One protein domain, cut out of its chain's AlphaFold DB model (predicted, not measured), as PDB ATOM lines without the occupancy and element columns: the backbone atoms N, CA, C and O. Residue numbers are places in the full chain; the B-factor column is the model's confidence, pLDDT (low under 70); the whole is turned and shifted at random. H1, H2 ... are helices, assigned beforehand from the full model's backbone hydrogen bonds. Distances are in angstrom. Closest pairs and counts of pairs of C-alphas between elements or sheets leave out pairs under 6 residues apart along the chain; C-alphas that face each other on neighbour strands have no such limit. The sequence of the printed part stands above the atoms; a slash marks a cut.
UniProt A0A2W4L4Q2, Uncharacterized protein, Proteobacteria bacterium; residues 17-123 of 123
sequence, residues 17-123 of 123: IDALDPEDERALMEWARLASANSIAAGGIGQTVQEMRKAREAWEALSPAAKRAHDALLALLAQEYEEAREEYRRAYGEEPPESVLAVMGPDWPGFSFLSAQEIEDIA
ATOM      1  N   ILE A  17      43.751   9.613 -34.843       84.06
ATOM      2  CA  ILE A  17      44.925   8.742 -34.962       84.06
ATOM      3  C   ILE A  17      45.464   8.340 -33.586       84.06
ATOM      4  O   ILE A  17      45.702   7.157 -33.360       84.06
ATOM      5  N   ASP A  18      45.583   9.281 -32.649       83.88
ATOM      6  CA  ASP A  18      46.089   9.034 -31.292       83.88
ATOM      7  C   ASP A  18      45.173   8.100 -30.481       83.88
ATOM      8  O   ASP A  18      45.608   7.472 -29.513       83.88
ATOM      9  N   ALA A  19      43.899   7.985 -30.872       89.56
ATOM     10  CA  ALA A  19      42.944   7.052 -30.285       89.56
ATOM     11  C   ALA A  19      43.091   5.602 -30.793       89.56
ATOM     12  O   ALA A  19      42.450   4.702 -30.237       89.56
ATOM     13  N   LEU A  20      43.886   5.355 -31.841       90.31
ATOM     14  CA  LEU A  20      44.153   4.010 -32.350       90.31
ATOM     15  C   LEU A  20      45.243   3.305 -31.543       90.31
ATOM     16  O   LEU A  20      46.194   3.906 -31.048       90.31
ATOM     17  N   ASP A  21      45.150   1.977 -31.489       94.75
ATOM     18  CA  ASP A  21      46.286   1.172 -31.059       94.75
ATOM     19  C   ASP A  21      47.451   1.335 -32.063       94.75
ATOM     20  O   ASP A  21      47.214   1.355 -33.276       94.75
ATOM     21  N   PRO A  22      48.724   1.351 -31.622       92.56
ATOM     22  CA  PRO A  22      49.869   1.588 -32.513       92.56
ATOM     23  C   PRO A  22      50.025   0.580 -33.664       92.56
ATOM     24  O   PRO A  22      50.749   0.820 -34.629       92.56
ATOM     25  N   GLU A  23      49.440  -0.614 -33.551       93.25
ATOM     26  CA  GLU A  23      49.390  -1.581 -34.656       93.25
ATOM     27  C   GLU A  23      48.383  -1.166 -35.731       93.25
ATOM     28  O   GLU A  23      48.708  -1.236 -36.917       93.25
ATOM     29  N   ASP A  24      47.217  -0.670 -35.322       91.44
ATOM     30  CA  ASP A  24      46.166  -0.192 -36.217       91.44
ATOM     31  C   ASP A  24      46.553   1.121 -36.895       91.44
ATOM     32  O   ASP A  24      46.352   1.258 -38.100       91.44
ATOM     33  N   GLU A  25      47.183   2.041 -36.162       89.62
ATOM     34  CA  GLU A  25      47.778   3.253 -36.731       89.62
ATOM     35  C   GLU A  25      48.779   2.895 -37.836       89.62
ATOM     36  O   GLU A  25      48.652   3.344 -38.976       89.62
ATOM     37  N   ARG A  26      49.766   2.039 -37.532       88.44
ATOM     38  CA  ARG A  26      50.789   1.644 -38.511       88.44
ATOM     39  C   ARG A  26      50.184   0.951 -39.727       88.44
ATOM     40  O   ARG A  26      50.634   1.200 -40.845       88.44
ATOM     41  N   ALA A  27      49.189   0.091 -39.524       89.62
ATOM     42  CA  ALA A  27      48.507  -0.591 -40.615       89.62
ATOM     43  C   ALA A  27      47.730   0.395 -41.501       89.62
ATOM     44  O   ALA A  27      47.826   0.318 -42.727       89.62
ATOM     45  N   LEU A  28      47.014   1.347 -40.893       88.00
ATOM     46  CA  LEU A  28      46.278   2.390 -41.602       88.00
ATOM     47  C   LEU A  28      47.224   3.299 -42.403       88.00
ATOM     48  O   LEU A  28      46.977   3.547 -43.581       88.00
ATOM     49  N   MET A  29      48.339   3.724 -41.804       85.31
ATOM     50  CA  MET A  29      49.349   4.554 -42.472       85.31
ATOM     51  C   MET A  29      50.041   3.819 -43.625       85.31
ATOM     52  O   MET A  29      50.278   4.407 -44.680       85.31
ATOM     53  N   GLU A  30      50.342   2.526 -43.473       87.25
ATOM     54  CA  GLU A  30      50.925   1.730 -44.558       87.25
ATOM     55  C   GLU A  30      49.932   1.515 -45.702       87.25
ATOM     56  O   GLU A  30      50.307   1.626 -46.872       87.25
ATOM     57  N   TRP A  31      48.659   1.255 -45.391       89.94
ATOM     58  CA  TRP A  31      47.614   1.213 -46.409       89.94
ATOM     59  C   TRP A  31      47.519   2.550 -47.155       89.94
ATOM     60  O   TRP A  31      47.564   2.553 -48.385       89.94
ATOM     61  N   ALA A  32      47.463   3.670 -46.429       83.69
ATOM     62  CA  ALA A  32      47.370   5.006 -47.010       83.69
ATOM     63  C   ALA A  32      48.563   5.297 -47.930       83.69
ATOM     64  O   ALA A  32      48.393   5.752 -49.061       83.69
ATOM     65  N   ARG A  33      49.776   4.923 -47.505       82.88
ATOM     66  CA  ARG A  33      50.989   5.014 -48.324       82.88
ATOM     67  C   ARG A  33      50.890   4.176 -49.600       82.88
ATOM     68  O   ARG A  33      51.276   4.641 -50.668       82.88
ATOM     69  N   LEU A  34      50.406   2.935 -49.518       81.69
ATOM     70  CA  LEU A  34      50.239   2.068 -50.692       81.69
ATOM     71  C   LEU A  34      49.173   2.605 -51.654       81.69
ATOM     72  O   LEU A  34      49.355   2.524 -52.871       81.69
ATOM     73  N   ALA A  35      48.092   3.169 -51.115       80.31
ATOM     74  CA  ALA A  35      47.020   3.789 -51.881       80.31
ATOM     75  C   ALA A  35      47.474   5.080 -52.586       80.31
ATOM     76  O   ALA A  35      47.018   5.354 -53.694       80.31
ATOM     77  N   SER A  36      48.420   5.829 -52.008       73.69
ATOM     78  CA  SER A  36      48.835   7.141 -52.518       73.69
ATOM     79  C   SER A  36      50.146   7.158 -53.308       73.69
ATOM     80  O   SER A  36      50.309   8.031 -54.158       73.69
ATOM     81  N   ALA A  37      51.058   6.195 -53.104       70.50
ATOM     82  CA  ALA A  37      52.453   6.262 -53.576       70.50
ATOM     83  C   ALA A  37      52.643   6.604 -55.065       70.50
ATOM     84  O   ALA A  37      53.642   7.222 -55.420       70.50
ATOM     85  N   ASN A  38      51.708   6.193 -55.925       65.31
ATOM     86  CA  ASN A  38      51.720   6.478 -57.363       65.31
ATOM     87  C   ASN A  38      50.376   7.038 -57.859       65.31
ATOM     88  O   ASN A  38      50.075   6.960 -59.052       65.31
ATOM     89  N   SER A  39      49.548   7.580 -56.960       66.50
ATOM     90  CA  SER A  39      48.272   8.191 -57.340       66.50
ATOM     91  C   SER A  39      48.509   9.398 -58.250       66.50
ATOM     92  O   SER A  39      49.361  10.239 -57.966       66.50
ATOM     93  N   ILE A  40      47.738   9.498 -59.338       63.72
ATOM     94  CA  ILE A  40      47.792  10.648 -60.254       63.72
ATOM     95  C   ILE A  40      47.381  11.929 -59.521       63.72
ATOM     96  O   ILE A  40      47.992  12.972 -59.743       63.72
ATOM     97  N   ALA A  41      46.410  11.843 -58.604       60.09
ATOM     98  CA  ALA A  41      45.980  12.971 -57.776       60.09
ATOM     99  C   ALA A  41      47.123  13.521 -56.902       60.09
ATOM    100  O   ALA A  41      47.207  14.723 -56.685       60.09
ATOM    101  N   ALA A  42      48.065  12.662 -56.499       57.09
ATOM    102  CA  ALA A  42      49.271  13.038 -55.759       57.09
ATOM    103  C   ALA A  42      50.474  13.387 -56.671       57.09
ATOM    104  O   ALA A  42      51.610  13.451 -56.203       57.09
ATOM    105  N   GLY A  43      50.262  13.574 -57.981       61.22
ATOM    106  CA  GLY A  43      51.321  13.883 -58.954       61.22
ATOM    107  C   GLY A  43      52.138  12.672 -59.428       61.22
ATOM    108  O   GLY A  43      53.188  12.840 -60.051       61.22
ATOM    109  N   GLY A  44      51.673  11.453 -59.139       69.25
ATOM    110  CA  GLY A  44      52.273  10.200 -59.591       69.25
ATOM    111  C   GLY A  44      51.942   9.844 -61.045       69.25
ATOM    112  O   GLY A  44      51.112  10.467 -61.704       69.25
ATOM    113  N   ILE A  45      52.578   8.787 -61.553       80.00
ATOM    114  CA  ILE A  45      52.394   8.300 -62.937       80.00
ATOM    115  C   ILE A  45      51.220   7.315 -63.104       80.00
ATOM    116  O   ILE A  45      51.055   6.730 -64.176       80.00
ATOM    117  N   GLY A  46      50.411   7.129 -62.058       75.44
ATOM    118  CA  GLY A  46      49.359   6.119 -61.981       75.44
ATOM    119  C   GLY A  46      49.842   4.806 -61.361       75.44
ATOM    120  O   GLY A  46      50.998   4.412 -61.505       75.44
ATOM    121  N   GLN A  47      48.937   4.119 -60.659       78.94
ATOM    122  CA  GLN A  47      49.222   2.829 -60.032       78.94
ATOM    123  C   GLN A  47      49.151   1.680 -61.042       78.94
ATOM    124  O   GLN A  47      48.251   1.591 -61.878       78.94
ATOM    125  N   THR A  48      50.076   0.735 -60.918       87.00
ATOM    126  CA  THR A  48      50.016  -0.554 -61.604       87.00
ATOM    127  C   THR A  48      48.969  -1.471 -60.965       87.00
ATOM    128  O   THR A  48      48.650  -1.368 -59.781       87.00
ATOM    129  N   VAL A  49      48.503  -2.475 -61.718       87.44
ATOM    130  CA  VAL A  49      47.572  -3.504 -61.208       87.44
ATOM    131  C   VAL A  49      48.114  -4.207 -59.955       87.44
ATOM    132  O   VAL A  49      47.350  -4.560 -59.058       87.44
ATOM    133  N   GLN A  50      49.432  -4.414 -59.868       88.00
ATOM    134  CA  GLN A  50      50.053  -5.039 -58.697       88.00
ATOM    135  C   GLN A  50      50.020  -4.129 -57.466       88.00
ATOM    136  O   GLN A  50      49.813  -4.619 -56.360       88.00
ATOM    137  N   GLU A  51      50.211  -2.824 -57.641       84.56
ATOM    138  CA  GLU A  51      50.142  -1.849 -56.549       84.56
ATOM    139  C   GLU A  51      48.710  -1.684 -56.050       84.56
ATOM    140  O   GLU A  51      48.479  -1.785 -54.846       84.56
ATOM    141  N   MET A  52      47.740  -1.576 -56.963       84.44
ATOM    142  CA  MET A  52      46.317  -1.560 -56.608       84.44
ATOM    143  C   MET A  52      45.918  -2.820 -55.831       84.44
ATOM    144  O   MET A  52      45.190  -2.750 -54.842       84.44
ATOM    145  N   ARG A  53      46.425  -3.989 -56.245       90.00
ATOM    146  CA  ARG A  53      46.183  -5.250 -55.536       90.00
ATOM    147  C   ARG A  53      46.763  -5.233 -54.122       90.00
ATOM    148  O   ARG A  53      46.069  -5.639 -53.199       90.00
ATOM    149  N   LYS A  54      47.995  -4.746 -53.941       89.81
ATOM    150  CA  LYS A  54      48.627  -4.636 -52.615       89.81
ATOM    151  C   LYS A  54      47.874  -3.676 -51.699       89.81
ATOM    152  O   LYS A  54      47.653  -4.012 -50.542       89.81
ATOM    153  N   ALA A  55      47.452  -2.521 -52.212       86.44
ATOM    154  CA  ALA A  55      46.640  -1.573 -51.452       86.44
ATOM    155  C   ALA A  55      45.301  -2.204 -51.031       86.44
ATOM    156  O   ALA A  55      44.890  -2.082 -49.881       86.44
ATOM    157  N   ARG A  56      44.655  -2.964 -51.925       88.56
ATOM    158  CA  ARG A  56      43.428  -3.700 -51.600       88.56
ATOM    159  C   ARG A  56      43.643  -4.773 -50.530       88.56
ATOM    160  O   ARG A  56      42.856  -4.856 -49.597       88.56
ATOM    161  N   GLU A  57      44.685  -5.589 -50.658       93.81
ATOM    162  CA  GLU A  57      45.010  -6.627 -49.670       93.81
ATOM    163  C   GLU A  57      45.322  -6.000 -48.296       93.81
ATOM    164  O   GLU A  57      44.851  -6.500 -47.273       93.81
ATOM    165  N   ALA A  58      46.025  -4.861 -48.270       90.31
ATOM    166  CA  ALA A  58      46.270  -4.091 -47.050       90.31
ATOM    167  C   ALA A  58      44.969  -3.550 -46.428       90.31
ATOM    168  O   ALA A  58      44.782  -3.673 -45.221       90.31
ATOM    169  N   TRP A  59      44.038  -3.031 -47.238       91.62
ATOM    170  CA  TRP A  59      42.721  -2.579 -46.769       91.62
ATOM    171  C   TRP A  59      41.895  -3.715 -46.158       91.62
ATOM    172  O   TRP A  59      41.285  -3.572 -45.096       91.62
ATOM    173  N   GLU A  60      41.858  -4.867 -46.830       94.44
ATOM    174  CA  GLU A  60      41.118  -6.037 -46.358       94.44
ATOM    175  C   GLU A  60      41.653  -6.517 -44.997       94.44
ATOM    176  O   GLU A  60      40.850  -6.887 -44.139       94.44
ATOM    177  N   ALA A  61      42.968  -6.405 -44.775       95.56
ATOM    178  CA  ALA A  61      43.645  -6.764 -43.531       95.56
ATOM    179  C   ALA A  61      43.478  -5.755 -42.377       95.56
ATOM    180  O   ALA A  61      43.775  -6.113 -41.237       95.56
ATOM    181  N   LEU A  62      43.004  -4.526 -42.631       93.56
ATOM    182  CA  LEU A  62      42.782  -3.539 -41.568       93.56
ATOM    183  C   LEU A  62      41.743  -4.026 -40.552       93.56
ATOM    184  O   LEU A  62      40.707  -4.607 -40.910       93.56
ATOM    185  N   SER A  63      41.986  -3.706 -39.281       96.38
ATOM    186  CA  SER A  63      41.031  -3.968 -38.211       96.38
ATOM    187  C   SER A  63      39.748  -3.138 -38.393       96.38
ATOM    188  O   SER A  63      39.746  -2.095 -39.058       96.38
ATOM    189  N   PRO A  64      38.629  -3.541 -37.764       96.38
ATOM    190  CA  PRO A  64      37.432  -2.708 -37.728       96.38
ATOM    191  C   PRO A  64      37.656  -1.331 -37.084       96.38
ATOM    192  O   PRO A  64      36.916  -0.407 -37.401       96.38
ATOM    193  N   ALA A  65      38.621  -1.188 -36.167       92.31
ATOM    194  CA  ALA A  65      38.929   0.098 -35.542       92.31
ATOM    195  C   ALA A  65      39.681   1.017 -36.511       92.31
ATOM    196  O   ALA A  65      39.242   2.145 -36.710       92.31
ATOM    197  N   ALA A  66      40.703   0.504 -37.204       90.75
ATOM    198  CA  ALA A  66      41.416   1.239 -38.249       90.75
ATOM    199  C   ALA A  66      40.479   1.705 -39.381       90.75
ATOM    200  O   ALA A  66      40.570   2.845 -39.828       90.75
ATOM    201  N   LYS A  67      39.523   0.863 -39.802       90.56
ATOM    202  CA  LYS A  67      38.510   1.243 -40.808       90.56
ATOM    203  C   LYS A  67      37.568   2.343 -40.309       90.56
ATOM    204  O   LYS A  67      37.291   3.278 -41.041       90.56
ATOM    205  N   ARG A  68      37.124   2.280 -39.047       90.50
ATOM    206  CA  ARG A  68      36.318   3.365 -38.456       90.50
ATOM    207  C   ARG A  68      37.100   4.669 -38.327       90.50
ATOM    208  O   ARG A  68      36.514   5.726 -38.518       90.50
ATOM    209  N   ALA A  69      38.387   4.599 -37.996       88.44
ATOM    210  CA  ALA A  69      39.243   5.780 -37.955       88.44
ATOM    211  C   ALA A  69      39.409   6.390 -39.348       88.44
ATOM    212  O   ALA A  69      39.256   7.595 -39.487       88.44
ATOM    213  N   HIS A  70      39.616   5.571 -40.383       87.56
ATOM    214  CA  HIS A  70      39.566   6.030 -41.770       87.56
ATOM    215  C   HIS A  70      38.259   6.776 -42.079       87.56
ATOM    216  O   HIS A  70      38.307   7.912 -42.538       87.56
ATOM    217  N   ASP A  71      37.102   6.182 -41.779       86.19
ATOM    218  CA  ASP A  71      35.809   6.805 -42.084       86.19
ATOM    219  C   ASP A  71      35.602   8.115 -41.302       86.19
ATOM    220  O   ASP A  71      35.082   9.089 -41.841       86.19
ATOM    221  N   ALA A  72      36.054   8.169 -40.045       86.38
ATOM    222  CA  ALA A  72      36.012   9.381 -39.232       86.38
ATOM    223  C   ALA A  72      36.929  10.485 -39.783       86.38
ATOM    224  O   ALA A  72      36.539  11.650 -39.786       86.38
ATOM    225  N   LEU A  73      38.115  10.122 -40.286       83.50
ATOM    226  CA  LEU A  73      39.017  11.055 -40.963       83.50
ATOM    227  C   LEU A  73      38.367  11.614 -42.231       83.50
ATOM    228  O   LEU A  73      38.418  12.817 -42.444       83.50
ATOM    229  N   LEU A  74      37.698  10.782 -43.034       80.88
ATOM    230  CA  LEU A  74      36.978  11.259 -44.219       80.88
ATOM    231  C   LEU A  74      35.852  12.234 -43.869       80.88
ATOM    232  O   LEU A  74      35.717  13.267 -44.520       80.88
ATOM    233  N   ALA A  75      35.075  11.936 -42.827       82.31
ATOM    234  CA  ALA A  75      34.010  12.826 -42.372       82.31
ATOM    235  C   ALA A  75      34.563  14.181 -41.897       82.31
ATOM    236  O   ALA A  75      33.988  15.223 -42.205       82.31
ATOM    237  N   LEU A  76      35.693  14.166 -41.179       82.94
ATOM    238  CA  LEU A  76      36.365  15.387 -40.745       82.94
ATOM    239  C   LEU A  76      36.865  16.204 -41.942       82.94
ATOM    240  O   LEU A  76      36.617  17.402 -42.006       82.94
ATOM    241  N   LEU A  77      37.499  15.555 -42.920       76.12
ATOM    242  CA  LEU A  77      37.974  16.212 -44.138       76.12
ATOM    243  C   LEU A  77      36.829  16.842 -44.944       76.12
ATOM    244  O   LEU A  77      36.976  17.949 -45.455       76.12
ATOM    245  N   ALA A  78      35.678  16.171 -45.031       77.06
ATOM    246  CA  ALA A  78      34.486  16.726 -45.670       77.06
ATOM    247  C   ALA A  78      33.961  17.969 -44.933       77.06
ATOM    248  O   ALA A  78      33.563  18.945 -45.570       77.06
ATOM    249  N   GLN A  79      34.000  17.961 -43.597       81.50
ATOM    250  CA  GLN A  79      33.632  19.126 -42.797       81.50
ATOM    251  C   GLN A  79      34.606  20.295 -43.016       81.50
ATOM    252  O   GLN A  79      34.156  21.402 -43.302       81.50
ATOM    253  N   GLU A  80      35.918  20.053 -42.924       76.50
ATOM    254  CA  GLU A  80      36.952  21.074 -43.157       76.50
ATOM    255  C   GLU A  80      36.818  21.692 -44.556       76.50
ATOM    256  O   GLU A  80      36.950  22.905 -44.735       76.50
ATOM    257  N   TYR A  81      36.492  20.865 -45.549       75.44
ATOM    258  CA  TYR A  81      36.264  21.308 -46.915       75.44
ATOM    259  C   TYR A  81      35.043  22.230 -47.047       75.44
ATOM    260  O   TYR A  81      35.150  23.302 -47.650       75.44
ATOM    261  N   GLU A  82      33.896  21.872 -46.461       81.06
ATOM    262  CA  GLU A  82      32.698  22.726 -46.485       81.06
ATOM    263  C   GLU A  82      32.919  24.040 -45.718       81.06
ATOM    264  O   GLU A  82      32.480  25.104 -46.161       81.06
ATOM    265  N   GLU A  83      33.652  24.003 -44.602       80.94
ATOM    266  CA  GLU A  83      34.026  25.205 -43.853       80.94
ATOM    267  C   GLU A  83      34.885  26.153 -44.699       80.94
ATOM    268  O   GLU A  83      34.586  27.348 -44.789       80.94
ATOM    269  N   ALA A  84      35.897  25.621 -45.387       74.50
ATOM    270  CA  ALA A  84      36.753  26.401 -46.273       74.50
ATOM    271  C   ALA A  84      35.965  26.980 -47.468       74.50
ATOM    272  O   ALA A  84      36.173  28.126 -47.882       74.50
ATOM    273  N   ARG A  85      35.009  26.216 -48.004       79.62
ATOM    274  CA  ARG A  85      34.113  26.620 -49.095       79.62
ATOM    275  C   ARG A  85      33.188  27.770 -48.686       79.62
ATOM    276  O   ARG A  85      33.029  28.747 -49.422       79.62
ATOM    277  N   GLU A  86      32.625  27.696 -47.486       83.06
ATOM    278  CA  GLU A  86      31.812  28.758 -46.895       83.06
ATOM    279  C   GLU A  86      32.651  30.005 -46.563       83.06
ATOM    280  O   GLU A  86      32.192  31.131 -46.773       83.06
ATOM    281  N   GLU A  87      33.896  29.845 -46.106       80.69
ATOM    282  CA  GLU A  87      34.823  30.964 -45.910       80.69
ATOM    283  C   GLU A  87      35.119  31.692 -47.230       80.69
ATOM    284  O   GLU A  87      35.027  32.924 -47.288       80.69
ATOM    285  N   TYR A  88      35.368  30.949 -48.313       80.19
ATOM    286  CA  TYR A  88      35.524  31.523 -49.649       80.19
ATOM    287  C   TYR A  88      34.278  32.315 -50.064       80.19
ATOM    288  O   TYR A  88      34.375  33.474 -50.475       80.19
ATOM    289  N   ARG A  89      33.089  31.725 -49.891       86.00
ATOM    290  CA  ARG A  89      31.813  32.370 -50.225       86.00
ATOM    291  C   ARG A  89      31.608  33.669 -49.450       86.00
ATOM    292  O   ARG A  89      31.152  34.658 -50.018       86.00
ATOM    293  N   ARG A  90      31.984  33.709 -48.169       88.06
ATOM    294  CA  ARG A  90      31.938  34.934 -47.351       88.06
ATOM    295  C   ARG A  90      32.934  35.991 -47.821       88.06
ATOM    296  O   ARG A  90      32.603  37.175 -47.787       88.06
ATOM    297  N   ALA A  91      34.130  35.582 -48.236       85.38
ATOM    298  CA  ALA A  91      35.188  36.491 -48.663       85.38
ATOM    299  C   ALA A  91      34.928  37.105 -50.050       85.38
ATOM    300  O   ALA A  91      35.181  38.296 -50.249       85.38
ATOM    301  N   TYR A  92      34.411  36.315 -50.992       87.81
ATOM    302  CA  TYR A  92      34.299  36.701 -52.403       87.81
ATOM    303  C   TYR A  92      32.854  36.877 -52.891       87.81
ATOM    304  O   TYR A  92      32.633  37.473 -53.942       87.81
ATOM    305  N   GLY A  93      31.857  36.438 -52.115       91.06
ATOM    306  CA  GLY A  93      30.435  36.570 -52.454       91.06
ATOM    307  C   GLY A  93      29.960  35.616 -53.552       91.06
ATOM    308  O   GLY A  93      28.843  35.767 -54.049       91.06
ATOM    309  N   GLU A  94      30.791  34.652 -53.933       87.81
ATOM    310  CA  GLU A  94      30.523  33.671 -54.978       87.81
ATOM    311  C   GLU A  94      31.038  32.286 -54.582       87.81
ATOM    312  O   GLU A  94      31.779  32.127 -53.613       87.81
ATOM    313  N   GLU A  95      30.605  31.278 -55.331       83.12
ATOM    314  CA  GLU A  95      31.028  29.900 -55.124       83.12
ATOM    315  C   GLU A  95      32.475  29.702 -55.602       83.12
ATOM    316  O   GLU A  95      32.805  30.177 -56.695       83.12
ATOM    317  N   PRO A  96      33.344  29.007 -54.842       74.38
ATOM    318  CA  PRO A  96      34.696  28.735 -55.306       74.38
ATOM    319  C   PRO A  96      34.674  27.921 -56.608       74.38
ATOM    320  O   PRO A  96      33.960  26.921 -56.703       74.38
ATOM    321  N   PRO A  97      35.456  28.319 -57.627       73.31
ATOM    322  CA  PRO A  97      35.571  27.543 -58.854       73.31
ATOM    323  C   PRO A  97      36.282  26.208 -58.589       73.31
ATOM    324  O   PRO A  97      37.122  26.112 -57.695       73.31
ATOM    325  N   GLU A  98      36.024  25.195 -59.422       64.88
ATOM    326  CA  GLU A  98      36.630  23.851 -59.308       64.88
ATOM    327  C   GLU A  98      38.162  23.876 -59.177       64.88
ATOM    328  O   GLU A  98      38.748  23.076 -58.453       64.88
ATOM    329  N   SER A  99      38.831  24.825 -59.837       62.44
ATOM    330  CA  SER A  99      40.286  24.993 -59.753       62.44
ATOM    331  C   SER A  99      40.779  25.420 -58.368       62.44
ATOM    332  O   SER A  99      41.895  25.075 -57.991       62.44
ATOM    333  N   VAL A 100      39.967  26.172 -57.625       64.38
ATOM    334  CA  VAL A 100      40.235  26.584 -56.242       64.38
ATOM    335  C   VAL A 100      39.909  25.432 -55.296       64.38
ATOM    336  O   VAL A 100      40.726  25.085 -54.452       64.38
ATOM    337  N   LEU A 101      38.786  24.751 -55.521       63.84
ATOM    338  CA  LEU A 101      38.403  23.553 -54.775       63.84
ATOM    339  C   LEU A 101      39.462  22.440 -54.847       63.84
ATOM    340  O   LEU A 101      39.755  21.802 -53.841       63.84
ATOM    341  N   ALA A 102      40.092  22.252 -56.009       59.50
ATOM    342  CA  ALA A 102      41.139  21.253 -56.218       59.50
ATOM    343  C   ALA A 102      42.427  21.511 -55.410       59.50
ATOM    344  O   ALA A 102      43.175  20.570 -55.156       59.50
ATOM    345  N   VAL A 103      42.696  22.762 -55.019       58.75
ATOM    346  CA  VAL A 103      43.873  23.137 -54.208       58.75
ATOM    347  C   VAL A 103      43.532  23.400 -52.740       58.75
ATOM    348  O   VAL A 103      44.440  23.542 -51.932       58.75
ATOM    349  N   MET A 104      42.241  23.448 -52.398       59.09
ATOM    350  CA  MET A 104      41.735  23.514 -51.020       59.09
ATOM    351  C   MET A 104      41.649  22.132 -50.353       59.09
ATOM    352  O   MET A 104      41.206  22.035 -49.212       59.09
ATOM    353  N   GLY A 105      42.054  21.066 -51.054       55.19
ATOM    354  CA  GLY A 105      42.148  19.725 -50.485       55.19
ATOM    355  C   GLY A 105      43.151  19.652 -49.322       55.19
ATOM    356  O   GLY A 105      44.062  20.477 -49.233       55.19
ATOM    357  N   PRO A 106      42.997  18.672 -48.420       51.59
ATOM    358  CA  PRO A 106      43.769  18.602 -47.188       51.59
ATOM    359  C   PRO A 106      45.276  18.460 -47.408       51.59
ATOM    360  O   PRO A 106      45.741  17.568 -48.119       51.59
ATOM    361  N   ASP A 107      46.044  19.257 -46.664       51.03
ATOM    362  CA  ASP A 107      47.510  19.204 -46.564       51.03
ATOM    363  C   ASP A 107      47.972  18.046 -45.639       51.03
ATOM    364  O   ASP A 107      48.896  18.170 -44.833       51.03
ATOM    365  N   TRP A 108      47.284  16.897 -45.701       46.31
ATOM    366  CA  TRP A 108      47.531  15.742 -44.832       46.31
ATOM    367  C   TRP A 108      48.462  14.728 -45.520       46.31
ATOM    368  O   TRP A 108      48.073  14.149 -46.538       46.31
ATOM    369  N   PRO A 109      49.646  14.405 -44.949       43.78
ATOM    370  CA  PRO A 109      50.657  13.545 -45.586       43.78
ATOM    371  C   PRO A 109      50.204  12.108 -45.911       43.78
ATOM    372  O   PRO A 109      50.930  11.374 -46.579       43.78
ATOM    373  N   GLY A 110      49.032  11.691 -45.420       42.50
ATOM    374  CA  GLY A 110      48.432  10.380 -45.671       42.50
ATOM    375  C   GLY A 110      47.191  10.399 -46.564       42.50
ATOM    376  O   GLY A 110      46.864   9.351 -47.098       42.50
ATOM    377  N   PHE A 111      46.531  11.547 -46.759       49.22
ATOM    378  CA  PHE A 111      45.259  11.681 -47.498       49.22
ATOM    379  C   PHE A 111      45.320  12.707 -48.634       49.22
ATOM    380  O   PHE A 111      44.318  12.957 -49.295       49.22
ATOM    381  N   SER A 112      46.519  13.205 -48.953       48.12
ATOM    382  CA  SER A 112      46.813  14.073 -50.102       48.12
ATOM    383  C   SER A 112      46.497  13.452 -51.477       48.12
ATOM    384  O   SER A 112      46.864  14.001 -52.511       48.12
ATOM    385  N   PHE A 113      45.905  12.255 -51.499       50.84
ATOM    386  CA  PHE A 113      45.484  11.538 -52.695       50.84
ATOM    387  C   PHE A 113      43.982  11.658 -52.967       50.84
ATOM    388  O   PHE A 113      43.572  11.261 -54.054       50.84
ATOM    389  N   LEU A 114      43.186  12.157 -52.012       46.44
ATOM    390  CA  LEU A 114      41.762  12.399 -52.214       46.44
ATOM    391  C   LEU A 114      41.580  13.770 -52.851       46.44
ATOM    392  O   LEU A 114      41.912  14.802 -52.267       46.44
ATOM    393  N   SER A 115      41.062  13.775 -54.070       47.69
ATOM    394  CA  SER A 115      40.563  14.990 -54.701       47.69
ATOM    395  C   SER A 115      39.321  15.499 -53.964       47.69
ATOM    396  O   SER A 115      38.574  14.725 -53.368       47.69
ATOM    397  N   ALA A 116      39.057  16.803 -54.049       49.31
ATOM    398  CA  ALA A 116      37.832  17.401 -53.519       49.31
ATOM    399  C   ALA A 116      36.552  16.683 -54.003       49.31
ATOM    400  O   ALA A 116      35.615  16.511 -53.232       49.31
ATOM    401  N   GLN A 117      36.553  16.183 -55.245       44.44
ATOM    402  CA  GLN A 117      35.454  15.389 -55.802       44.44
ATOM    403  C   GLN A 117      35.276  14.041 -55.086       44.44
ATOM    404  O   GLN A 117      34.155  13.618 -54.844       44.44
ATOM    405  N   GLU A 118      36.368  13.365 -54.723       50.84
ATOM    406  CA  GLU A 118      36.301  12.106 -53.968       50.84
ATOM    407  C   GLU A 118      35.839  12.335 -52.524       50.84
ATOM    408  O   GLU A 118      35.211  11.456 -51.947       50.84
ATOM    409  N   ILE A 119      36.104  13.511 -51.952       51.78
ATOM    410  CA  ILE A 119      35.573  13.905 -50.640       51.78
ATOM    411  C   ILE A 119      34.061  14.180 -50.736       51.78
ATOM    412  O   ILE A 119      33.309  13.699 -49.891       51.78
ATOM    413  N   GLU A 120      33.600  14.878 -51.783       46.12
ATOM    414  CA  GLU A 120      32.169  15.126 -52.035       46.12
ATOM    415  C   GLU A 120      31.377  13.848 -52.370       46.12
ATOM    416  O   GLU A 120      30.227  13.728 -51.961       46.12
ATOM    417  N   ASP A 121      31.970  12.879 -53.074       48.41
ATOM    418  CA  ASP A 121      31.298  11.625 -53.454       48.41
ATOM    419  C   ASP A 121      31.153  10.630 -52.279       48.41
ATOM    420  O   ASP A 121      30.375   9.673 -52.370       48.41
ATOM    421  N   ILE A 122      31.925  10.810 -51.197       46.25
ATOM    422  CA  ILE A 122      31.908   9.942 -50.004       46.25
ATOM    423  C   ILE A 122      31.010  10.504 -48.879       46.25
ATOM    424  O   ILE A 122      30.541   9.719 -48.048       46.25
ATOM    425  N   ALA A 123      30.763  11.820 -48.849       43.19
ATOM    426  CA  ALA A 123      29.901  12.500 -47.870       43.19
ATOM    427  C   ALA A 123      28.394  12.283 -48.125       43.19
ATOM    428  O   ALA A 123      27.644  12.167 -47.124       43.19
TER     429      ALA A 123
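This is residues 17 to 123 of the 123 residues of an uncharacterized protein of Proteobacteria bacterium (UniProt A0A2W4L4Q2). A long helix, H3, makes one limb of an L, and a helical hairpin of H1 and H2 makes the other, set at the end where H3 begins. After the far end of H3 the chain folds back into the angle of the L, where the short helices H4 and H5 and the loop of residues 102 to 115 lie, with H5 packed on H3. The printed part has 107 residues with five named helices, in the order H1, H2, H3, H4, H5, and no named strand; the class is all helix. The whole is only just compact, close to loose, with a radius of gyration of the C-alphas of 15.3 A and spans of 46 by 34 by 20 A.

H3, the longest helix, holds residues 64 to 92 and is 42.2 A from first to last C-alpha, from C-alpha 64 at (37.432, -2.708, -37.728) to C-alpha 92 at (34.299, 36.701, -52.403). Before it come H1, residues 22 to 36, 20.8 A long, with C-alpha 22 at (49.869, 1.588, -32.513), and H2, residues 49 to 61, 18.4 A long. After it come H4, residues 98 to 101, 4.9 A long, and H5, residues 116 to 122, 10.2 A long, with C-alpha 122 at (31.908, 9.942, -50.004).

H3 touches H1 with residues 65 to 70 alone, at a steep tilt of 58 degrees, the same way; the closest C-alphas are those of Asp 24 and Ala 66, 5.4 A apart. H1 and H2 form a helical hairpin, at a shallow tilt of 23 degrees, opposite ways, and touch most closely at the C-alphas of Leu 34 and Ala 55, 5.2 A apart. H2 and H3 are only just apart, with their closest C-alphas at 8.2 A. H3 touches H5 with residues 74 to 81 alone, at a steep tilt of 50 degrees, opposite ways; the closest C-alphas are those of Ala 78 and Ile 119, 5.8 A apart. H4 is close to H3 but not clearly touching, the C-alphas of Arg 85 and Leu 101 being 7.8 A apart. H4 is also close to H5 but not clearly touching, with the C-alphas of Leu 101 and Ala 116 at 6.3 A. Both H4 and H5 are apart from H1 and H2. In H1, H2, H3 and H5 every O i to N i+4 pair is within hydrogen-bond range; H4 is too short for such a pair.

The two C-alphas farthest apart, those of Gln 50 and Gly 93, are 46.4 A from each other. The printed part has no cut. The links H1 to H2, 12 residues, and H4 to H5, 14 residues, are long; H2 to H3 and H3 to H4 are tight. The mean pLDDT of the printed part is 75.9, and 33 residues are under 70: residues 38 to 44 and 98 to 123.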